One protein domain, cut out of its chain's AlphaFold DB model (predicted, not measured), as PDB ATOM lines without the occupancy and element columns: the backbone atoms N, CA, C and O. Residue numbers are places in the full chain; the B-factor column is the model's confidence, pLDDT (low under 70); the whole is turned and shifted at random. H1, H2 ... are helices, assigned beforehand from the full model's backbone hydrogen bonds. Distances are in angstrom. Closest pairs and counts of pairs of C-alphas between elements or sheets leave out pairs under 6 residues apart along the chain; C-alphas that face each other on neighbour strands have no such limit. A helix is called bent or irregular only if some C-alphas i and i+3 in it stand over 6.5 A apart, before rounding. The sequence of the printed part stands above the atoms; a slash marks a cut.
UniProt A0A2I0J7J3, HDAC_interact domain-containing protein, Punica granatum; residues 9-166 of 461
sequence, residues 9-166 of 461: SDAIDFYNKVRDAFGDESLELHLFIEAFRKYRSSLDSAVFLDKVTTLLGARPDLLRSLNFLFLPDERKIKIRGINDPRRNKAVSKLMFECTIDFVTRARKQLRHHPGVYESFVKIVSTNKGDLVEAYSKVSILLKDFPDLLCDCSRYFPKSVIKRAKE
ATOM      1  N   SER A   9     -18.421 -41.137  27.698       71.00
ATOM      2  CA  SER A   9     -16.955 -41.045  27.731       71.00
ATOM      3  C   SER A   9     -16.498 -39.599  27.552       71.00
ATOM      4  O   SER A   9     -15.735 -39.098  28.370       71.00
ATOM      5  N   ASP A  10     -17.071 -38.883  26.579       72.06
ATOM      6  CA  ASP A  10     -16.734 -37.476  26.311       72.06
ATOM      7  C   ASP A  10     -17.026 -36.571  27.520       72.06
ATOM      8  O   ASP A  10     -16.289 -35.624  27.807       72.06
ATOM      9  N   ALA A  11     -18.099 -36.876  28.255       71.88
ATOM     10  CA  ALA A  11     -18.444 -36.217  29.511       71.88
ATOM     11  C   ALA A  11     -17.404 -36.457  30.620       71.88
ATOM     12  O   ALA A  11     -17.041 -35.517  31.334       71.88
ATOM     13  N   ILE A  12     -16.908 -37.690  30.751       71.06
ATOM     14  CA  ILE A  12     -15.874 -38.054  31.730       71.06
ATOM     15  C   ILE A  12     -14.541 -37.387  31.372       71.06
ATOM     16  O   ILE A  12     -13.907 -36.783  32.237       71.06
ATOM     17  N   ASP A  13     -14.151 -37.412  30.099       75.12
ATOM     18  CA  ASP A  13     -12.901 -36.812  29.629       75.12
ATOM     19  C   ASP A  13     -12.906 -35.292  29.795       75.12
ATOM     20  O   ASP A  13     -11.906 -34.690  30.196       75.12
ATOM     21  N   PHE A  14     -14.050 -34.648  29.542       78.19
ATOM     22  CA  PHE A  14     -14.212 -33.225  29.813       78.19
ATOM     23  C   PHE A  14     -14.101 -32.911  31.309       78.19
ATOM     24  O   PHE A  14     -13.404 -31.967  31.678       78.19
ATOM     25  N   TYR A  15     -14.736 -33.704  32.177       79.44
ATOM     26  CA  TYR A  15     -14.612 -33.532  33.625       79.44
ATOM     27  C   TYR A  15     -13.165 -33.697  34.103       79.44
ATOM     28  O   TYR A  15     -12.691 -32.867  34.877       79.44
ATOM     29  N   ASN A  16     -12.443 -34.708  33.613       76.56
ATOM     30  CA  ASN A  16     -11.036 -34.918  33.955       76.56
ATOM     31  C   ASN A  16     -10.181 -33.721  33.525       76.56
ATOM     32  O   ASN A  16      -9.429 -33.198  34.336       76.56
ATOM     33  N   LYS A  17     -10.400 -33.171  32.322       80.50
ATOM     34  CA  LYS A  17      -9.734 -31.928  31.891       80.50
ATOM     35  C   LYS A  17     -10.035 -30.742  32.810       80.50
ATOM     36  O   LYS A  17      -9.143 -29.943  33.077       80.50
ATOM     37  N   VAL A  18     -11.275 -30.605  33.288       79.38
ATOM     38  CA  VAL A  18     -11.662 -29.551  34.245       79.38
ATOM     39  C   VAL A  18     -10.989 -29.768  35.605       79.38
ATOM     40  O   VAL A  18     -10.496 -28.809  36.201       79.38
ATOM     41  N   ARG A  19     -10.927 -31.014  36.079       77.25
ATOM     42  CA  ARG A  19     -10.256 -31.403  37.323       77.25
ATOM     43  C   ARG A  19      -8.759 -31.133  37.262       77.25
ATOM     44  O   ARG A  19      -8.247 -30.457  38.143       77.25
ATOM     45  N   ASP A  20      -8.084 -31.578  36.211       79.31
ATOM     46  CA  ASP A  20      -6.638 -31.407  36.048       79.31
ATOM     47  C   ASP A  20      -6.276 -29.920  35.886       79.31
ATOM     48  O   ASP A  20      -5.234 -29.455  36.344       79.31
ATOM     49  N   ALA A  21      -7.172 -29.138  35.276       74.25
ATOM     50  CA  ALA A  21      -7.004 -27.703  35.087       74.25
ATOM     51  C   ALA A  21      -7.148 -26.869  36.366       74.25
ATOM     52  O   ALA A  21      -6.487 -25.835  36.478       74.25
ATOM     53  N   PHE A  22      -8.044 -27.261  37.275       72.12
ATOM     54  CA  PHE A  22      -8.282 -26.550  38.533       72.12
ATOM     55  C   PHE A  22      -7.480 -27.133  39.704       72.12
ATOM     56  O   PHE A  22      -7.109 -26.395  40.612       72.12
ATOM     57  N   GLY A  23      -7.159 -28.424  39.664       69.00
ATOM     58  CA  GLY A  23      -6.581 -29.184  40.765       69.00
ATOM     59  C   GLY A  23      -7.655 -29.777  41.683       69.00
ATOM     60  O   GLY A  23      -8.701 -29.171  41.923       69.00
ATOM     61  N   ASP A  24      -7.377 -30.957  42.240       64.62
ATOM     62  CA  ASP A  24      -8.315 -31.729  43.075       64.62
ATOM     63  C   ASP A  24      -8.802 -31.001  44.337       64.62
ATOM     64  O   ASP A  24      -9.858 -31.327  44.888       64.62
ATOM     65  N   GLU A  25      -8.030 -30.018  44.800       56.34
ATOM     66  CA  GLU A  25      -8.313 -29.236  46.005       56.34
ATOM     67  C   GLU A  25      -8.868 -27.838  45.708       56.34
ATOM     68  O   GLU A  25      -9.146 -27.079  46.638       56.34
ATOM     69  N   SER A  26      -9.035 -27.478  44.431       69.62
ATOM     70  CA  SER A  26      -9.526 -26.156  44.060       69.62
ATOM     71  C   SER A  26     -11.011 -26.003  44.374       69.62
ATOM     72  O   SER A  26     -11.873 -26.821  44.041       69.62
ATOM     73  N   LEU A  27     -11.319 -24.868  44.987       65.94
ATOM     74  CA  LEU A  27     -12.675 -24.440  45.271       65.94
ATOM     75  C   LEU A  27     -13.479 -24.177  43.983       65.94
ATOM     76  O   LEU A  27     -14.694 -24.367  43.968       65.94
ATOM     77  N   GLU A  28     -12.818 -23.790  42.890       72.50
ATOM     78  CA  GLU A  28     -13.444 -23.650  41.574       72.50
ATOM     79  C   GLU A  28     -13.950 -24.990  41.022       72.50
ATOM     80  O   GLU A  28     -15.064 -25.036  40.492       72.50
ATOM     81  N   LEU A  29     -13.198 -26.084  41.208       75.25
ATOM     82  CA  LEU A  29     -13.656 -27.436  40.864       75.25
ATOM     83  C   LEU A  29     -14.879 -27.830  41.702       75.25
ATOM     84  O   LEU A  29     -15.855 -28.372  41.180       75.25
ATOM     85  N   HIS A  30     -14.862 -27.511  42.998       70.56
ATOM     86  CA  HIS A  30     -15.996 -27.783  43.874       70.56
ATOM     87  C   HIS A  30     -17.264 -27.021  43.444       70.56
ATOM     88  O   HIS A  30     -18.334 -27.618  43.294       70.56
ATOM     89  N   LEU A  31     -17.146 -25.714  43.187       73.12
ATOM     90  CA  LEU A  31     -18.251 -24.881  42.701       73.12
ATOM     91  C   LEU A  31     -18.775 -25.334  41.336       73.12
ATOM     92  O   LEU A  31     -19.974 -25.218  41.072       73.12
ATOM     93  N   PHE A  32     -17.895 -25.860  40.484       77.81
ATOM     94  CA  PHE A  32     -18.275 -26.437  39.202       77.81
ATOM     95  C   PHE A  32     -19.193 -27.644  39.412       77.81
ATOM     96  O   PHE A  32     -20.298 -27.650  38.877       77.81
ATOM     97  N   ILE A  33     -18.815 -28.599  40.267       75.56
ATOM     98  CA  ILE A  33     -19.651 -29.769  40.602       75.56
ATOM     99  C   ILE A  33     -20.983 -29.337  41.242       75.56
ATOM    100  O   ILE A  33     -22.047 -29.865  40.905       75.56
ATOM    101  N   GLU A  34     -20.955 -28.337  42.126       72.00
ATOM    102  CA  GLU A  34     -22.154 -27.801  42.777       72.00
ATOM    103  C   GLU A  34     -23.137 -27.173  41.777       72.00
ATOM    104  O   GLU A  34     -24.354 -27.279  41.957       72.00
ATOM    105  N   ALA A  35     -22.643 -26.555  40.700       73.56
ATOM    106  CA  ALA A  35     -23.497 -26.022  39.642       73.56
ATOM    107  C   ALA A  35     -24.330 -27.135  38.981       73.56
ATOM    108  O   ALA A  35     -25.535 -26.954  38.803       73.56
ATOM    109  N   PHE A  36     -23.736 -28.304  38.705       71.44
ATOM    110  CA  PHE A  36     -24.470 -29.463  38.177       71.44
ATOM    111  C   PHE A  36     -25.451 -30.047  39.199       71.44
ATOM    112  O   PHE A  36     -26.580 -30.390  38.845       71.44
ATOM    113  N   ARG A  37     -25.072 -30.104  40.483       71.12
ATOM    114  CA  ARG A  37     -25.974 -30.584  41.541       71.12
ATOM    115  C   ARG A  37     -27.209 -29.694  41.672       71.12
ATOM    116  O   ARG A  37     -28.329 -30.197  41.740       71.12
ATOM    117  N   LYS A  38     -27.015 -28.370  41.682       67.12
ATOM    118  CA  LYS A  38     -28.116 -27.396  41.728       67.12
ATOM    119  C   LYS A  38     -28.982 -27.477  40.477       67.12
ATOM    120  O   LYS A  38     -30.201 -27.447  40.606       67.12
ATOM    121  N   TYR A  39     -28.372 -27.654  39.307       70.44
ATOM    122  CA  TYR A  39     -29.107 -27.841  38.065       70.44
ATOM    123  C   TYR A  39     -30.053 -29.039  38.112       70.44
ATOM    124  O   TYR A  39     -31.212 -28.915  37.736       70.44
ATOM    125  N   ARG A  40     -29.604 -30.178  38.650       66.06
ATOM    126  CA  ARG A  40     -30.455 -31.368  38.786       66.06
ATOM    127  C   ARG A  40     -31.690 -31.124  39.660       66.06
ATOM    128  O   ARG A  40     -32.717 -31.762  39.450       66.06
ATOM    129  N   SER A  41     -31.590 -30.211  40.621       67.81
ATOM    130  CA  SER A  41     -32.694 -29.860  41.514       67.81
ATOM    131  C   SER A  41     -33.604 -28.762  40.958       67.81
ATOM    132  O   SER A  41     -34.800 -28.793  41.229       67.81
ATOM    133  N   SER A  42     -33.065 -27.778  40.228       70.62
ATOM    134  CA  SER A  42     -33.831 -26.617  39.746       70.62
ATOM    135  C   SER A  42     -34.250 -26.693  38.277       70.62
ATOM    136  O   SER A  42     -35.161 -25.968  37.890       70.62
ATOM    137  N   LEU A  43     -33.584 -27.529  37.471       69.94
ATOM    138  CA  LEU A  43     -33.733 -27.650  36.012       69.94
ATOM    139  C   LEU A  43     -33.639 -26.302  35.267       69.94
ATOM    140  O   LEU A  43     -34.213 -26.116  34.199       69.94
ATOM    141  N   ASP A  44     -32.908 -25.337  35.834       73.50
ATOM    142  CA  ASP A  44     -32.757 -23.995  35.263       73.50
ATOM    143  C   ASP A  44     -31.455 -23.893  34.461       73.50
ATOM    144  O   ASP A  44     -30.362 -23.707  35.014       73.50
ATOM    145  N   SER A  45     -31.573 -24.026  33.137       67.69
ATOM    146  CA  SER A  45     -30.410 -24.063  32.245       67.69
ATOM    147  C   SER A  45     -29.712 -22.715  32.119       67.69
ATOM    148  O   SER A  45     -28.515 -22.682  31.839       67.69
ATOM    149  N   ALA A  46     -30.426 -21.605  32.322       70.94
ATOM    150  CA  ALA A  46     -29.841 -20.274  32.214       70.94
ATOM    151  C   ALA A  46     -28.908 -20.003  33.401       70.94
ATOM    152  O   ALA A  46     -27.761 -19.599  33.208       70.94
ATOM    153  N   VAL A  47     -29.368 -20.314  34.616       72.38
ATOM    154  CA  VAL A  47     -28.576 -20.160  35.846       72.38
ATOM    155  C   VAL A  47     -27.383 -21.116  35.871       72.38
ATOM    156  O   VAL A  47     -26.298 -20.747  36.322       72.38
ATOM    157  N   PHE A  48     -27.561 -22.344  35.383       74.62
ATOM    158  CA  PHE A  48     -26.475 -23.315  35.277       74.62
ATOM    159  C   PHE A  48     -25.371 -22.848  34.319       74.62
ATOM    160  O   PHE A  48     -24.198 -22.822  34.699       74.62
ATOM    161  N   LEU A  49     -25.739 -22.420  33.106       73.25
ATOM    162  CA  LEU A  49     -24.771 -21.949  32.115       73.25
ATOM    163  C   LEU A  49     -24.042 -20.687  32.585       73.25
ATOM    164  O   LEU A  49     -22.828 -20.601  32.420       73.25
ATOM    165  N   ASP A  50     -24.729 -19.738  33.220       74.38
ATOM    166  CA  ASP A  50     -24.094 -18.534  33.773       74.38
ATOM    167  C   ASP A  50     -23.021 -18.878  34.826       74.38
ATOM    168  O   ASP A  50     -21.898 -18.366  34.790       74.38
ATOM    169  N   LYS A  51     -23.303 -19.849  35.706       74.69
ATOM    170  CA  LYS A  51     -22.342 -20.320  36.717       74.69
ATOM    171  C   LYS A  51     -21.150 -21.041  36.101       74.69
ATOM    172  O   LYS A  51     -20.009 -20.711  36.416       74.69
ATOM    173  N   VAL A  52     -21.392 -21.994  35.202       77.38
ATOM    174  CA  VAL A  52     -20.322 -22.766  34.548       77.38
ATOM    175  C   VAL A  52     -19.431 -21.861  33.699       77.38
ATOM    176  O   VAL A  52     -18.210 -21.986  33.735       77.38
ATOM    177  N   THR A  53     -20.013 -20.899  32.985       74.69
ATOM    178  CA  THR A  53     -19.243 -19.936  32.187       74.69
ATOM    179  C   THR A  53     -18.439 -18.968  33.037       74.69
ATOM    180  O   THR A  53     -17.299 -18.659  32.688       74.69
ATOM    181  N   THR A  54     -18.980 -18.542  34.178       75.75
ATOM    182  CA  THR A  54     -18.256 -17.713  35.147       75.75
ATOM    183  C   THR A  54     -17.053 -18.453  35.739       75.75
ATOM    184  O   THR A  54     -15.977 -17.867  35.872       75.75
ATOM    185  N   LEU A  55     -17.201 -19.747  36.042       74.38
ATOM    186  CA  LEU A  55     -16.134 -20.589  36.598       74.38
ATOM    187  C   LEU A  55     -15.045 -20.909  35.564       74.38
ATOM    188  O   LEU A  55     -13.860 -20.685  35.816       74.38
ATOM    189  N   LEU A  56     -15.441 -21.361  34.369       74.25
ATOM    190  CA  LEU A  56     -14.525 -21.728  33.282       74.25
ATOM    191  C   LEU A  56     -13.955 -20.515  32.522       74.25
ATOM    192  O   LEU A  56     -13.090 -20.678  31.666       74.25
ATOM    193  N   GLY A  57     -14.393 -19.293  32.837       66.69
ATOM    194  CA  GLY A  57     -14.048 -18.054  32.129       66.69
ATOM    195  C   GLY A  57     -12.553 -17.769  31.935       66.69
ATOM    196  O   GLY A  57     -12.189 -17.151  30.941       66.69
ATOM    197  N   ALA A  58     -11.678 -18.232  32.836       60.50
ATOM    198  CA  ALA A  58     -10.219 -18.058  32.710       60.50
ATOM    199  C   ALA A  58      -9.528 -19.151  31.879       60.50
ATOM    200  O   ALA A  58      -8.333 -19.060  31.608       60.50
ATOM    201  N   ARG A  59     -10.272 -20.187  31.490       69.94
ATOM    202  CA  ARG A  59      -9.785 -21.359  30.766       69.94
ATOM    203  C   ARG A  59     -10.506 -21.442  29.423       69.94
ATOM    204  O   ARG A  59     -11.484 -22.181  29.265       69.94
ATOM    205  N   PRO A  60     -10.075 -20.632  28.438       68.44
ATOM    206  CA  PRO A  60     -10.713 -20.595  27.131       68.44
ATOM    207  C   PRO A  60     -10.597 -21.943  26.403       68.44
ATOM    208  O   PRO A  60     -11.428 -22.247  25.560       68.44
ATOM    209  N   ASP A  61      -9.605 -22.767  26.738       71.25
ATOM    210  CA  ASP A  61      -9.469 -24.176  26.351       71.25
ATOM    211  C   ASP A  61     -10.655 -25.040  26.819       71.25
ATOM    212  O   ASP A  61     -11.253 -25.764  26.015       71.25
ATOM    213  N   LEU A  62     -11.066 -24.901  28.081       78.25
ATOM    214  CA  LEU A  62     -12.207 -25.629  28.640       78.25
ATOM    215  C   LEU A  62     -13.538 -25.094  28.109       78.25
ATOM    216  O   LEU A  62     -14.417 -25.878  27.766       78.25
ATOM    217  N   LEU A  63     -13.681 -23.775  27.952       73.44
ATOM    218  CA  LEU A  63     -14.874 -23.193  27.326       73.44
ATOM    219  C   LEU A  63     -15.016 -23.580  25.851       73.44
ATOM    220  O   LEU A  63     -16.133 -23.816  25.392       73.44
ATOM    221  N   ARG A  64     -13.911 -23.670  25.098       72.81
ATOM    222  CA  ARG A  64     -13.927 -24.200  23.722       72.81
ATOM    223  C   ARG A  64     -14.358 -25.655  23.706       72.81
ATOM    224  O   ARG A  64     -15.211 -26.000  22.898       72.81
ATOM    225  N   SER A  65     -13.818 -26.466  24.614       71.62
ATOM    226  CA  SER A  65     -14.190 -27.877  24.739       71.62
ATOM    227  C   SER A  65     -15.672 -28.027  25.096       71.62
ATOM    228  O   SER A  65     -16.374 -28.790  24.442       71.62
ATOM    229  N   LEU A  66     -16.190 -27.214  26.026       74.19
ATOM    230  CA  LEU A  66     -17.612 -27.182  26.381       74.19
ATOM    231  C   LEU A  66     -18.495 -26.774  25.185       74.19
ATOM    232  O   LEU A  66     -19.494 -27.425  24.885       74.19
ATOM    233  N   ASN A  67     -18.102 -25.715  24.470       73.06
ATOM    234  CA  ASN A  67     -18.802 -25.220  23.282       73.06
ATOM    235  C   ASN A  67     -18.792 -26.218  22.116       73.06
ATOM    236  O   ASN A  67     -19.739 -26.258  21.332       73.06
ATOM    237  N   PHE A  68     -17.702 -26.963  21.954       71.06
ATOM    238  CA  PHE A  68     -17.531 -27.917  20.864       71.06
ATOM    239  C   PHE A  68     -18.297 -29.212  21.129       71.06
ATOM    240  O   PHE A  68     -19.049 -29.652  20.260       71.06
ATOM    241  N   LEU A  69     -18.131 -29.777  22.328       65.38
ATOM    242  CA  LEU A  69     -18.665 -31.087  22.694       65.38
ATOM    243  C   LEU A  69     -20.151 -31.037  23.038       65.38
ATOM    244  O   LEU A  69     -20.895 -31.942  22.673       65.38
ATOM    245  N   PHE A  70     -20.590 -29.984  23.729       67.75
ATOM    246  CA  PHE A  70     -21.902 -30.000  24.365       67.75
ATOM    247  C   PHE A  70     -22.878 -28.972  23.786       67.75
ATOM    248  O   PHE A  70     -24.063 -29.261  23.714       67.75
ATOM    249  N   LEU A  71     -22.445 -27.801  23.305       66.38
ATOM    250  CA  LEU A  71     -23.388 -26.753  22.870       66.38
ATOM    251  C   LEU A  71     -23.646 -26.735  21.350       66.38
ATOM    252  O   LEU A  71     -22.706 -26.855  20.565       66.38
ATOM    253  N   PRO A  72     -24.892 -26.515  20.883       57.41
ATOM    254  CA  PRO A  72     -25.196 -26.247  19.473       57.41
ATOM    255  C   PRO A  72     -24.508 -24.987  18.947       57.41
ATOM    256  O   PRO A  72     -24.217 -24.059  19.702       57.41
ATOM    257  N   ASP A  73     -24.305 -24.914  17.629       53.56
ATOM    258  CA  ASP A  73     -23.598 -23.789  16.999       53.56
ATOM    259  C   ASP A  73     -24.289 -22.433  17.203       53.56
ATOM    260  O   ASP A  73     -23.611 -21.411  17.305       53.56
ATOM    261  N   GLU A  74     -25.609 -22.440  17.370       49.44
ATOM    262  CA  GLU A  74     -26.449 -21.261  17.603       49.44
ATOM    263  C   GLU A  74     -26.381 -20.724  19.047       49.44
ATOM    264  O   GLU A  74     -26.826 -19.609  19.313       49.44
ATOM    265  N   ARG A  75     -25.818 -21.489  19.998       55.47
ATOM    266  CA  ARG A  75     -25.731 -21.132  21.432       55.47
ATOM    267  C   ARG A  75     -24.303 -21.161  21.982       55.47
ATOM    268  O   ARG A  75     -24.091 -21.397  23.170       55.47
ATOM    269  N   LYS A  76     -23.308 -20.912  21.130       60.41
ATOM    270  CA  LYS A  76     -21.900 -20.853  21.545       60.41
ATOM    271  C   LYS A  76     -21.662 -19.717  22.541       60.41
ATOM    272  O   LYS A  76     -21.959 -18.552  22.272       60.41
ATOM    273  N   ILE A  77     -21.062 -20.054  23.678       64.44
ATOM    274  CA  ILE A  77     -20.625 -19.094  24.691       64.44
ATOM    275  C   ILE A  77     -19.496 -18.248  24.102       64.44
ATOM    276  O   ILE A  77     -18.486 -18.783  23.634       64.44
ATOM    277  N   LYS A  78     -19.629 -16.921  24.159       61.16
ATOM    278  CA  LYS A  78     -18.552 -16.001  23.775       61.16
ATOM    279  C   LYS A  78     -17.430 -16.065  24.810       61.16
ATOM    280  O   LYS A  78     -17.624 -15.692  25.963       61.16
ATOM    281  N   ILE A  79     -16.254 -16.502  24.379       58.91
ATOM    282  CA  ILE A  79     -15.047 -16.549  25.207       58.91
ATOM    283  C   ILE A  79     -14.578 -15.108  25.446       58.91
ATOM    284  O   ILE A  79     -14.274 -14.395  24.491       58.91
ATOM    285  N   ARG A  80     -14.545 -14.668  26.707       54.47
ATOM    286  CA  ARG A  80     -13.938 -13.385  27.106       54.47
ATOM    287  C   ARG A  80     -12.488 -13.610  27.553       54.47
ATOM    288  O   ARG A  80     -12.124 -14.721  27.918       54.47
ATOM    289  N   GLY A  81     -11.655 -12.574  27.438       50.47
ATOM    290  CA  GLY A  81     -10.202 -12.659  27.633       50.47
ATOM    291  C   GLY A  81      -9.763 -13.093  29.039       50.47
ATOM    292  O   GLY A  81     -10.464 -12.874  30.021       50.47
ATOM    293  N   ILE A  82      -8.558 -13.665  29.105       48.06
ATOM    294  CA  ILE A  82      -7.962 -14.402  30.239       48.06
ATOM    295  C   ILE A  82      -7.746 -13.538  31.512       48.06
ATOM    296  O   ILE A  82      -7.613 -14.089  32.599       48.06
ATOM    297  N   ASN A  83      -7.806 -12.198  31.421       50.84
ATOM    298  CA  ASN A  83      -7.404 -11.264  32.490       50.84
ATOM    299  C   ASN A  83      -8.516 -10.301  32.985       50.84
ATOM    300  O   ASN A  83      -8.227  -9.140  33.264       50.84
ATOM    301  N   ASP A  84      -9.787 -10.718  33.090       55.88
ATOM    302  CA  ASP A  84     -10.873  -9.835  33.576       55.88
ATOM    303  C   ASP A  84     -10.922  -9.741  35.128       55.88
ATOM    304  O   ASP A  84     -11.279 -10.723  35.792       55.88
ATOM    305  N   PRO A  85     -10.665  -8.564  35.748       51.28
ATOM    306  CA  PRO A  85     -10.777  -8.364  37.201       51.28
ATOM    307  C   PRO A  85     -12.200  -8.585  37.743       51.28
ATOM    308  O   PRO A  85     -12.395  -8.823  38.938       51.28
ATOM    309  N   ARG A  86     -13.220  -8.527  36.875       55.56
ATOM    310  CA  ARG A  86     -14.622  -8.796  37.226       55.56
ATOM    311  C   ARG A  86     -14.866 -10.281  37.517       55.56
ATOM    312  O   ARG A  86     -15.843 -10.586  38.197       55.56
ATOM    313  N   ARG A  87     -13.973 -11.190  37.091       59.22
ATOM    314  CA  ARG A  87     -14.059 -12.640  37.349       59.22
ATOM    315  C   ARG A  87     -13.842 -12.978  38.813       59.22
ATOM    316  O   ARG A  87     -14.694 -13.622  39.407       59.22
ATOM    317  N   ASN A  88     -12.744 -12.515  39.412       56.09
ATOM    318  CA  ASN A  88     -12.471 -12.786  40.829       56.09
ATOM    319  C   ASN A  88     -13.602 -12.219  41.698       56.09
ATOM    320  O   ASN A  88     -14.036 -12.857  42.648       56.09
ATOM    321  N   LYS A  89     -14.174 -11.073  41.301       61.69
ATOM    322  CA  LYS A  89     -15.378 -10.518  41.927       61.69
ATOM    323  C   LYS A  89     -16.618 -11.410  41.739       61.69
ATOM    324  O   LYS A  89     -17.376 -11.572  42.689       61.69
ATOM    325  N   ALA A  90     -16.829 -11.986  40.555       62.81
ATOM    326  CA  ALA A  90     -17.955 -12.876  40.261       62.81
ATOM    327  C   ALA A  90     -17.841 -14.247  40.955       62.81
ATOM    328  O   ALA A  90     -18.819 -14.711  41.534       62.81
ATOM    329  N   VAL A  91     -16.652 -14.855  40.981       61.47
ATOM    330  CA  VAL A  91     -16.378 -16.106  41.711       61.47
ATOM    331  C   VAL A  91     -16.522 -15.886  43.217       61.47
ATOM    332  O   VAL A  91     -17.218 -16.653  43.876       61.47
ATOM    333  N   SER A  92     -15.982 -14.788  43.760       61.78
ATOM    334  CA  SER A  92     -16.191 -14.416  45.167       61.78
ATOM    335  C   SER A  92     -17.663 -14.153  45.495       61.78
ATOM    336  O   SER A  92     -18.125 -14.517  46.574       61.78
ATOM    337  N   LYS A  93     -18.428 -13.563  44.567       66.81
ATOM    338  CA  LYS A  93     -19.878 -13.380  44.722       66.81
ATOM    339  C   LYS A  93     -20.615 -14.725  44.749       66.81
ATOM    340  O   LYS A  93     -21.431 -14.937  45.638       66.81
ATOM    341  N   LEU A  94     -20.289 -15.644  43.839       64.44
ATOM    342  CA  LEU A  94     -20.875 -16.988  43.799       64.44
ATOM    343  C   LEU A  94     -20.545 -17.789  45.070       64.44
ATOM    344  O   LEU A  94     -21.409 -18.463  45.627       64.44
ATOM    345  N   MET A  95     -19.314 -17.664  45.568       63.94
ATOM    346  CA  MET A  95     -18.885 -18.238  46.845       63.94
ATOM    347  C   MET A  95     -19.678 -17.692  48.027       63.94
ATOM    348  O   MET A  95     -20.124 -18.454  48.888       63.94
ATOM    349  N   PHE A  96     -19.877 -16.376  48.058       65.50
ATOM    350  CA  PHE A  96     -20.676 -15.725  49.083       65.50
ATOM    351  C   PHE A  96     -22.127 -16.228  49.061       65.50
ATOM    352  O   PHE A  96     -22.640 -16.646  50.095       65.50
ATOM    353  N   GLU A  97     -22.758 -16.296  47.886       65.94
ATOM    354  CA  GLU A  97     -24.117 -16.836  47.719       65.94
ATOM    355  C   GLU A  97     -24.221 -18.300  48.189       65.94
ATOM    356  O   GLU A  97     -25.099 -18.638  48.983       65.94
ATOM    357  N   CYS A  98     -23.280 -19.167  47.795       63.91
ATOM    358  CA  CYS A  98     -23.247 -20.565  48.241       63.91
ATOM    359  C   CYS A  98     -23.036 -20.713  49.757       63.91
ATOM    360  O   CYS A  98     -23.550 -21.662  50.354       63.91
ATOM    361  N   THR A  99     -22.301 -19.794  50.383       67.94
ATOM    362  CA  THR A  99     -22.078 -19.777  51.837       67.94
ATOM    363  C   THR A  99     -23.354 -19.373  52.577       67.94
ATOM    364  O   THR A  99     -23.745 -20.023  53.546       67.94
ATOM    365  N   ILE A 100     -24.052 -18.343  52.089       71.62
ATOM    366  CA  ILE A 100     -25.339 -17.892  52.637       71.62
ATOM    367  C   ILE A 100     -26.399 -18.994  52.541       71.62
ATOM    368  O   ILE A 100     -27.123 -19.239  53.512       71.62
ATOM    369  N   ASP A 101     -26.454 -19.707  51.416       71.12
ATOM    370  CA  ASP A 101     -27.350 -20.849  51.234       71.12
ATOM    371  C   ASP A 101     -27.103 -21.938  52.290       71.12
ATOM    372  O   ASP A 101     -28.051 -22.469  52.876       71.12
ATOM    373  N   PHE A 102     -25.836 -22.274  52.547       76.88
ATOM    374  CA  PHE A 102     -25.468 -23.256  53.566       76.88
ATOM    375  C   PHE A 102     -25.843 -22.791  54.971       76.88
ATOM    376  O   PHE A 102     -26.515 -23.532  55.683       76.88
ATOM    377  N   VAL A 103     -25.503 -21.559  55.355       77.12
ATOM    378  CA  VAL A 103     -25.855 -21.011  56.677       77.12
ATOM    379  C   VAL A 103     -27.372 -21.001  56.881       77.12
ATOM    380  O   VAL A 103     -27.862 -21.340  57.957       77.12
ATOM    381  N   THR A 104     -28.139 -20.692  55.834       79.50
ATOM    382  CA  THR A 104     -29.607 -20.721  55.875       79.50
ATOM    383  C   THR A 104     -30.143 -22.142  56.081       79.50
ATOM    384  O   THR A 104     -31.070 -22.340  56.874       79.50
ATOM    385  N   ARG A 105     -29.545 -23.151  55.429       77.50
ATOM    386  CA  ARG A 105     -29.881 -24.569  55.650       77.50
ATOM    387  C   ARG A 105     -29.485 -25.044  57.047       77.50
ATOM    388  O   ARG A 105     -30.329 -25.620  57.730       77.50
ATOM    389  N   ALA A 106     -28.270 -24.729  57.494       78.69
ATOM    390  CA  ALA A 106     -27.770 -25.032  58.832       78.69
ATOM    391  C   ALA A 106     -28.705 -24.461  59.902       78.69
ATOM    392  O   ALA A 106     -29.159 -25.174  60.793       78.69
ATOM    393  N   ARG A 107     -29.103 -23.192  59.746       82.56
ATOM    394  CA  ARG A 107     -30.063 -22.524  60.630       82.56
ATOM    395  C   ARG A 107     -31.430 -23.197  60.624       82.56
ATOM    396  O   ARG A 107     -32.098 -23.192  61.650       82.56
ATOM    397  N   LYS A 108     -31.879 -23.743  59.487       84.31
ATOM    398  CA  LYS A 108     -33.156 -24.466  59.376       84.31
ATOM    399  C   LYS A 108     -33.103 -25.842  60.045       84.31
ATOM    400  O   LYS A 108     -34.060 -26.198  60.724       84.31
ATOM    401  N   GLN A 109     -32.022 -26.593  59.859       80.56
ATOM    402  CA  GLN A 109     -31.854 -27.926  60.448       80.56
ATOM    403  C   GLN A 109     -31.586 -27.861  61.956       80.56
ATOM    404  O   GLN A 109     -32.129 -28.660  62.710       80.56
ATOM    405  N   LEU A 110     -30.852 -26.849  62.420       84.31
ATOM    406  CA  LEU A 110     -30.540 -26.642  63.837       84.31
ATOM    407  C   LEU A 110     -31.606 -25.820  64.590       84.31
ATOM    408  O   LEU A 110     -31.351 -25.357  65.698       84.31
ATOM    409  N   ARG A 111     -32.820 -25.646  64.036       82.50
ATOM    410  CA  ARG A 111     -33.909 -24.865  64.675       82.50
ATOM    411  C   ARG A 111     -34.273 -25.361  66.072       82.50
ATOM    412  O   ARG A 111     -34.605 -24.550  66.929       82.50
ATOM    413  N   HIS A 112     -34.208 -26.672  66.286       83.44
ATOM    414  CA  HIS A 112     -34.506 -27.305  67.573       83.44
ATOM    415  C   HIS A 112     -33.288 -27.353  68.517       83.44
ATOM    416  O   HIS A 112     -33.424 -27.760  69.665       83.44
ATOM    417  N   HIS A 113     -32.116 -26.893  68.057       86.69
ATOM    418  CA  HIS A 113     -30.848 -26.915  68.792       86.69
ATOM    419  C   HIS A 113     -30.127 -25.552  68.712       86.69
ATOM    420  O   HIS A 113     -29.033 -25.456  68.144       86.69
ATOM    421  N   PRO A 114     -30.703 -24.472  69.281       83.12
ATOM    422  CA  PRO A 114     -30.155 -23.118  69.158       83.12
ATOM    423  C   PRO A 114     -28.721 -22.991  69.703       83.12
ATOM    424  O   PRO A 114     -27.893 -22.338  69.073       83.12
ATOM    425  N   GLY A 115     -28.385 -23.693  70.793       85.44
ATOM    426  CA  GLY A 115     -27.031 -23.684  71.365       85.44
ATOM    427  C   GLY A 115     -25.959 -24.296  70.451       85.44
ATOM    428  O   GLY A 115     -24.811 -23.848  70.454       85.44
ATOM    429  N   VAL A 116     -26.328 -25.271  69.610       86.31
ATOM    430  CA  VAL A 116     -25.426 -25.856  68.602       86.31
ATOM    431  C   VAL A 116     -25.177 -24.845  67.484       86.31
ATOM    432  O   VAL A 116     -24.036 -24.636  67.086       86.31
ATOM    433  N   TYR A 117     -26.219 -24.149  67.020       86.12
ATOM    434  CA  TYR A 117     -26.078 -23.116  65.992       86.12
ATOM    435  C   TYR A 117     -25.252 -21.909  66.476       86.12
ATOM    436  O   TYR A 117     -24.384 -21.429  65.749       86.12
ATOM    437  N   GLU A 118     -25.461 -21.441  67.708       85.88
ATOM    438  CA  GLU A 118     -24.649 -20.369  68.304       85.88
ATOM    439  C   GLU A 118     -23.179 -20.773  68.434       85.88
ATOM    440  O   GLU A 118     -22.284 -20.005  68.071       85.88
ATOM    441  N   SER A 119     -22.923 -22.007  68.879       87.12
ATOM    442  CA  SER A 119     -21.570 -22.564  68.954       87.12
ATOM    443  C   SER A 119     -20.927 -22.667  67.571       87.12
ATOM    444  O   SER A 119     -19.760 -22.315  67.414       87.12
ATOM    445  N   PHE A 120     -21.691 -23.060  66.550       85.31
ATOM    446  CA  PHE A 120     -21.229 -23.120  65.164       85.31
ATOM    447  C   PHE A 120     -20.811 -21.733  64.658       85.31
ATOM    448  O   PHE A 120     -19.690 -21.557  64.178       85.31
ATOM    449  N   VAL A 121     -21.665 -20.719  64.840       84.25
ATOM    450  CA  VAL A 121     -21.363 -19.332  64.447       84.25
ATOM    451  C   VAL A 121     -20.145 -18.799  65.204       84.25
ATOM    452  O   VAL A 121     -19.295 -18.135  64.604       84.25
ATOM    453  N   LYS A 122     -20.019 -19.115  66.498       84.00
ATOM    454  CA  LYS A 122     -18.858 -18.745  67.316       84.00
ATOM    455  C   LYS A 122     -17.574 -19.380  66.785       84.00
ATOM    456  O   LYS A 122     -16.598 -18.666  66.593       84.00
ATOM    457  N   ILE A 123     -17.575 -20.678  66.474       83.25
ATOM    458  CA  ILE A 123     -16.403 -21.375  65.919       83.25
ATOM    459  C   ILE A 123     -15.979 -20.746  64.588       83.25
ATOM    460  O   ILE A 123     -14.809 -20.405  64.426       83.25
ATOM    461  N   VAL A 124     -16.916 -20.514  63.667       78.25
ATOM    462  CA  VAL A 124     -16.616 -19.883  62.369       78.25
ATOM    463  C   VAL A 124     -16.102 -18.445  62.543       78.25
ATOM    464  O   VAL A 124     -15.241 -17.992  61.792       78.25
ATOM    465  N   SER A 125     -16.595 -17.720  63.551       78.12
ATOM    466  CA  SER A 125     -16.207 -16.325  63.799       78.12
ATOM    467  C   SER A 125     -14.869 -16.175  64.525       78.12
ATOM    468  O   SER A 125     -14.169 -15.193  64.282       78.12
ATOM    469  N   THR A 126     -14.524 -17.110  65.415       79.00
ATOM    470  CA  THR A 126     -13.304 -17.070  66.235       79.00
ATOM    471  C   THR A 126     -12.090 -17.638  65.500       79.00
ATOM    472  O   THR A 126     -10.998 -17.108  65.660       79.00
ATOM    473  N   ASN A 127     -12.261 -18.657  64.653       74.62
ATOM    474  CA  ASN A 127     -11.149 -19.320  63.955       74.62
ATOM    475  C   ASN A 127     -10.953 -18.747  62.533       74.62
ATOM    476  O   ASN A 127     -10.798 -19.479  61.556       74.62
ATOM    477  N   LYS A 128     -11.004 -17.415  62.392       68.19
ATOM    478  CA  LYS A 128     -10.763 -16.740  61.106       68.19
ATOM    479  C   LYS A 128      -9.286 -16.874  60.726       68.19
ATOM    480  O   LYS A 128      -8.454 -16.147  61.253       68.19
ATOM    481  N   GLY A 129      -8.984 -17.777  59.797       60.50
ATOM    482  CA  GLY A 129      -7.634 -17.979  59.255       60.50
ATOM    483  C   GLY A 129      -7.021 -19.344  59.568       60.50
ATOM    484  O   GLY A 129      -6.146 -19.771  58.823       60.50
ATOM    485  N   ASP A 130      -7.524 -20.062  60.578       73.94
ATOM    486  CA  ASP A 130      -7.144 -21.455  60.840       73.94
ATOM    487  C   ASP A 130      -8.269 -22.401  60.409       73.94
ATOM    488  O   ASP A 130      -9.215 -22.691  61.146       73.94
ATOM    489  N   LEU A 131      -8.175 -22.861  59.161       72.62
ATOM    490  CA  LEU A 131      -9.170 -23.746  58.557       72.62
ATOM    491  C   LEU A 131      -9.169 -25.146  59.186       72.62
ATOM    492  O   LEU A 131     -10.217 -25.792  59.201       72.62
ATOM    493  N   VAL A 132      -8.020 -25.612  59.691       74.56
ATOM    494  CA  VAL A 132      -7.884 -26.945  60.293       74.56
ATOM    495  C   VAL A 132      -8.569 -26.947  61.648       74.56
ATOM    496  O   VAL A 132      -9.459 -27.762  61.880       74.56
ATOM    497  N   GLU A 133      -8.246 -25.976  62.502       78.75
ATOM    498  CA  GLU A 133      -8.861 -25.845  63.822       78.75
ATOM    499  C   GLU A 133     -10.369 -25.561  63.723       78.75
ATOM    500  O   GLU A 133     -11.171 -26.148  64.461       78.75
ATOM    501  N   ALA A 134     -10.776 -24.711  62.773       79.38
ATOM    502  CA  ALA A 134     -12.183 -24.448  62.497       79.38
ATOM    503  C   ALA A 134     -12.932 -25.738  62.136       79.38
ATOM    504  O   ALA A 134     -13.970 -26.032  62.735       79.38
ATOM    505  N   TYR A 135     -12.406 -26.527  61.193       82.12
ATOM    506  CA  TYR A 135     -13.066 -27.749  60.748       82.12
ATOM    507  C   TYR A 135     -13.075 -28.836  61.829       82.12
ATOM    508  O   TYR A 135     -14.115 -29.460  62.031       82.12
ATOM    509  N   SER A 136     -11.988 -29.025  62.587       81.88
ATOM    510  CA  SER A 136     -11.947 -29.973  63.712       81.88
ATOM    511  C   SER A 136     -13.051 -29.681  64.728       81.88
ATOM    512  O   SER A 136     -13.852 -30.561  65.053       81.88
ATOM    513  N   LYS A 137     -13.174 -28.422  65.167       83.94
ATOM    514  CA  LYS A 137     -14.207 -28.001  66.126       83.94
ATOM    515  C   LYS A 137     -15.620 -28.148  65.554       83.94
ATOM    516  O   LYS A 137     -16.515 -28.611  66.259       83.94
ATOM    517  N   VAL A 138     -15.826 -27.801  64.280       86.56
ATOM    518  CA  VAL A 138     -17.116 -27.991  63.595       86.56
ATOM    519  C   VAL A 138     -17.467 -29.475  63.466       86.56
ATOM    520  O   VAL A 138     -18.623 -29.840  63.664       86.56
ATOM    521  N   SER A 139     -16.489 -30.342  63.191       85.00
ATOM    522  CA  SER A 139     -16.707 -31.785  63.044       85.00
ATOM    523  C   SER A 139     -17.163 -32.455  64.338       85.00
ATOM    524  O   SER A 139     -18.023 -33.332  64.303       85.00
ATOM    525  N   ILE A 140     -16.656 -31.985  65.480       84.56
ATOM    526  CA  ILE A 140     -17.092 -32.431  66.806       84.56
ATOM    527  C   ILE A 140     -18.497 -31.903  67.097       84.56
ATOM    528  O   ILE A 140     -19.363 -32.659  67.532       84.56
ATOM    529  N   LEU A 141     -18.739 -30.618  66.823       87.06
ATOM    530  CA  LEU A 141     -20.019 -29.969  67.099       87.06
ATOM    531  C   LEU A 141     -21.178 -30.557  66.275       87.06
ATOM    532  O   LEU A 141     -22.299 -30.647  66.766       87.06
ATOM    533  N   LEU A 142     -20.916 -30.936  65.022       85.44
ATOM    534  CA  LEU A 142     -21.913 -31.463  64.089       85.44
ATOM    535  C   LEU A 142     -21.921 -32.994  64.004       85.44
ATOM    536  O   LEU A 142     -22.502 -33.544  63.072       85.44
ATOM    537  N   LYS A 143     -21.302 -33.694  64.963       84.44
ATOM    538  CA  LYS A 143     -21.212 -35.162  64.965       84.44
ATOM    539  C   LYS A 143     -22.582 -35.846  64.879       84.44
ATOM    540  O   LYS A 143     -22.722 -36.827  64.155       84.44
ATOM    541  N   ASP A 144     -23.588 -35.285  65.547       82.69
ATOM    542  CA  ASP A 144     -24.963 -35.805  65.554       82.69
ATOM    543  C   ASP A 144     -25.793 -35.346  64.335       82.69
ATOM    544  O   ASP A 144     -26.944 -35.743  64.167       82.69
ATOM    545  N   PHE A 145     -25.206 -34.525  63.452       83.81
ATOM    546  CA  PHE A 145     -25.824 -33.987  62.237       83.81
ATOM    547  C   PHE A 145     -24.963 -34.318  61.000       83.81
ATOM    548  O   PHE A 145     -24.391 -33.412  60.381       83.81
ATOM    549  N   PRO A 146     -24.859 -35.603  60.606       76.19
ATOM    550  CA  PRO A 146     -23.938 -36.059  59.559       76.19
ATOM    551  C   PRO A 146     -24.205 -35.413  58.193       76.19
ATOM    552  O   PRO A 146     -23.256 -35.083  57.480       76.19
ATOM    553  N   ASP A 147     -25.469 -35.149  57.853       75.44
ATOM    554  CA  ASP A 147     -25.844 -34.461  56.611       75.44
ATOM    555  C   ASP A 147     -25.289 -33.033  56.567       75.44
ATOM    556  O   ASP A 147     -24.776 -32.577  55.543       75.44
ATOM    557  N   LEU A 148     -25.353 -32.330  57.701       79.94
ATOM    558  CA  LEU A 148     -24.866 -30.962  57.817       79.94
ATOM    559  C   LEU A 148     -23.336 -30.915  57.836       79.94
ATOM    560  O   LEU A 148     -22.747 -30.007  57.252       79.94
ATOM    561  N   LEU A 149     -22.690 -31.906  58.458       79.12
ATOM    562  CA  LEU A 149     -21.238 -32.061  58.435       79.12
ATOM    563  C   LEU A 149     -20.720 -32.383  57.024       79.12
ATOM    564  O   LEU A 149     -19.732 -31.789  56.595       79.12
ATOM    565  N   CYS A 150     -21.408 -33.254  56.280       73.94
ATOM    566  CA  CYS A 150     -21.109 -33.555  54.876       73.94
ATOM    567  C   CYS A 150     -21.264 -32.315  53.982       73.94
ATOM    568  O   CYS A 150     -20.431 -32.045  53.118       73.94
ATOM    569  N   ASP A 151     -22.316 -31.522  54.199       71.19
ATOM    570  CA  ASP A 151     -22.493 -30.246  53.509       71.19
ATOM    571  C   ASP A 151     -21.409 -29.232  53.907       71.19
ATOM    572  O   ASP A 151     -20.946 -28.478  53.057       71.19
ATOM    573  N   CYS A 152     -20.974 -29.214  55.169       74.25
ATOM    574  CA  CYS A 152     -19.943 -28.298  55.648       74.25
ATOM    575  C   CYS A 152     -18.562 -28.643  55.078       74.25
ATOM    576  O   CYS A 152     -17.846 -27.752  54.627       74.25
ATOM    577  N   SER A 153     -18.213 -29.931  55.013       74.44
ATOM    578  CA  SER A 153     -16.925 -30.407  54.498       74.44
ATOM    579  C   SER A 153     -16.673 -30.002  53.049       74.44
ATOM    580  O   SER A 153     -15.537 -29.838  52.636       74.44
ATOM    581  N   ARG A 154     -17.728 -29.766  52.272       71.06
ATOM    582  CA  ARG A 154     -17.639 -29.286  50.888       71.06
ATOM    583  C   ARG A 154     -16.989 -27.906  50.740       71.06
ATOM    584  O   ARG A 154     -16.453 -27.603  49.682       71.06
ATOM    585  N   TYR A 155     -17.002 -27.095  51.795       70.06
ATOM    586  CA  TYR A 155     -16.413 -25.753  51.802       70.06
ATOM    587  C   TYR A 155     -14.950 -25.733  52.273       70.06
ATOM    588  O   TYR A 155     -14.352 -24.661  52.342       70.06
ATOM    589  N   PHE A 156     -14.373 -26.897  52.592       68.62
ATOM    590  CA  PHE A 156     -12.992 -27.033  53.047       68.62
ATOM    591  C   PHE A 156     -12.178 -27.879  52.055       68.62
ATOM    592  O   PHE A 156     -12.695 -28.865  51.524       68.62
ATOM    593  N   PRO A 157     -10.893 -27.551  51.823       65.06
ATOM    594  CA  PRO A 157      -9.998 -28.420  51.063       65.06
ATOM    595  C   PRO A 157      -9.907 -29.818  51.690       65.06
ATOM    596  O   PRO A 157      -9.884 -29.959  52.917       65.06
ATOM    597  N   LYS A 158      -9.789 -30.866  50.864       65.94
ATOM    598  CA  LYS A 158      -9.667 -32.254  51.349       65.94
ATOM    599  C   LYS A 158      -8.458 -32.444  52.274       65.94
ATOM    600  O   LYS A 158      -8.583 -33.120  53.297       65.94
ATOM    601  N   SER A 159      -7.339 -31.776  51.990       62.28
ATOM    602  CA  SER A 159      -6.148 -31.741  52.852       62.28
ATOM    603  C   SER A 159      -6.403 -31.156  54.247       62.28
ATOM    604  O   SER A 159      -5.745 -31.549  55.211       62.28
ATOM    605  N   VAL A 160      -7.350 -30.225  54.394       68.88
ATOM    606  CA  VAL A 160      -7.752 -29.667  55.700       68.88
ATOM    607  C   VAL A 160      -8.600 -30.676  56.469       68.88
ATOM    608  O   VAL A 160      -8.339 -30.934  57.641       68.88
ATOM    609  N   ILE A 161      -9.568 -31.300  55.796       70.94
ATOM    610  CA  ILE A 161     -10.461 -32.310  56.386       70.94
ATOM    611  C   ILE A 161      -9.671 -33.518  56.893       70.94
ATOM    612  O   ILE A 161      -9.978 -34.051  57.957       70.94
ATOM    613  N   LYS A 162      -8.659 -33.950  56.134       66.50
ATOM    614  CA  LYS A 162      -7.777 -35.061  56.499       66.50
ATOM    615  C   LYS A 162      -6.967 -34.737  57.755       66.50
ATOM    616  O   LYS A 162      -7.080 -35.462  58.735       66.50
ATOM    617  N   ARG A 163      -6.265 -33.597  57.763       64.31
ATOM    618  CA  ARG A 163      -5.488 -33.120  58.924       64.31
ATOM    619  C   ARG A 163      -6.335 -32.945  60.182       64.31
ATOM    620  O   ARG A 163      -5.894 -33.270  61.271       64.31
ATOM    621  N   ALA A 164      -7.568 -32.471  60.035       68.12
ATOM    622  CA  ALA A 164      -8.497 -32.298  61.148       68.12
ATOM    623  C   ALA A 164      -9.039 -33.621  61.729       68.12
ATOM    624  O   ALA A 164      -9.494 -33.653  62.870       68.12
ATOM    625  N   LYS A 165      -9.031 -34.705  60.939       63.34
ATOM    626  CA  LYS A 165      -9.468 -36.049  61.354       63.34
ATOM    627  C   LYS A 165      -8.331 -36.915  61.897       63.34
ATOM    628  O   LYS A 165      -8.614 -37.979  62.448       63.34
ATOM    629  N   GLU A 166      -7.077 -36.501  61.738       53.78
ATOM    630  CA  GLU A 166      -5.943 -37.205  62.328       53.78
ATOM    631  C   GLU A 166      -6.021 -37.091  63.861       53.78
ATOM    632  O   GLU A 166      -6.045 -35.982  64.396       53.78
TER     633      GLU A 166
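Overview. This is residues 9 to 166 of the 461 residues of the protein "HDAC_interact domain-containing protein" of Punica granatum (UniProt A0A2I0J7J3). Two helical lobes are joined by one long helix, H5: its first part packs on the lobe of H1 to H4, and its last part on H6 and H8 of the lobe of H6 to H9. H1, H2, H3 and H4 make a bundle, up and down, each helix running against the one before it. The printed part has 158 residues with nine named helices, H1 to H9 in chain order, and no named strand; the class is all helix. It is only just compact, close to loose, with a radius of gyration of the C-alphas of 17.8 A, and elongated, with spans of 54 by 34 by 30 A.

Arrangement. Start at H5, residues 85 to 112, which is irregular: C-alphas 109 and 112 are 7.6 A apart. Its residues 87 to 94 touch residues 51 to 55 of H3, residues 45 to 56, at a steep tilt of 58 degrees; the closest C-alphas, of Leu 55 and Val 91, are 6.8 A apart. H3 touches H2, residues 27 to 42, closest at Tyr 39 and Phe 48 with C-alphas 5.9 A apart, and this hairpin has a shallow tilt of 5 degrees. H1, residues 9 to 22, touches H4, residues 60 to 69, opposite ways at 10 degrees, a shallow tilt; the closest C-alphas, of Val 18 and Leu 62, are 6.9 A apart. Towards its other end H5 touches H6, residues 114 to 126, as a hairpin at a shallow tilt of 29 degrees, with the closest C-alphas, of Leu 110 and Tyr 117, 6.1 A apart. H6 and H7, residues 131 to 141, are another hairpin; their closest C-alphas, of Ile 123 and Ala 134, are 6.2 A apart. H5 only just touches H8, residues 146 to 153, with 3 pairs of C-alphas within 8 A, closest at Ala 106 and Leu 148, 6.7 A. H7 touches H9, residues 158 to 165, at a steep tilt of 53 degrees; the C-alphas of Ser 136 and Ala 164 are closest, at 4.9 A. Every O i to N i+4 pair is within hydrogen-bond range in H1, H3, H4, H6, H7, H8 and H9; H2 has 11 of 12 and H5 22 of 24.

Along the chain. Find C-alpha 85 at (-10.777, -8.364, 37.201); from there H5 runs 42.9 A to C-alpha 112 at (-34.506, -27.305, 67.573). H1 begins at (-16.955, -41.045, 27.731) and is 20.1 A long; H2 measures 22.0 A and H6 18.1 A.

Size, cuts and confidence. Asp 73 and Gly 115 have the two C-alphas farthest apart, 54.5 A. The printed part has no cut. Look to residues 70 to 84 for the long link, H4 to H5; the other links are tight. The mean pLDDT of the printed part is 71.9, and 57 residues are under 70, among them 69 to 99.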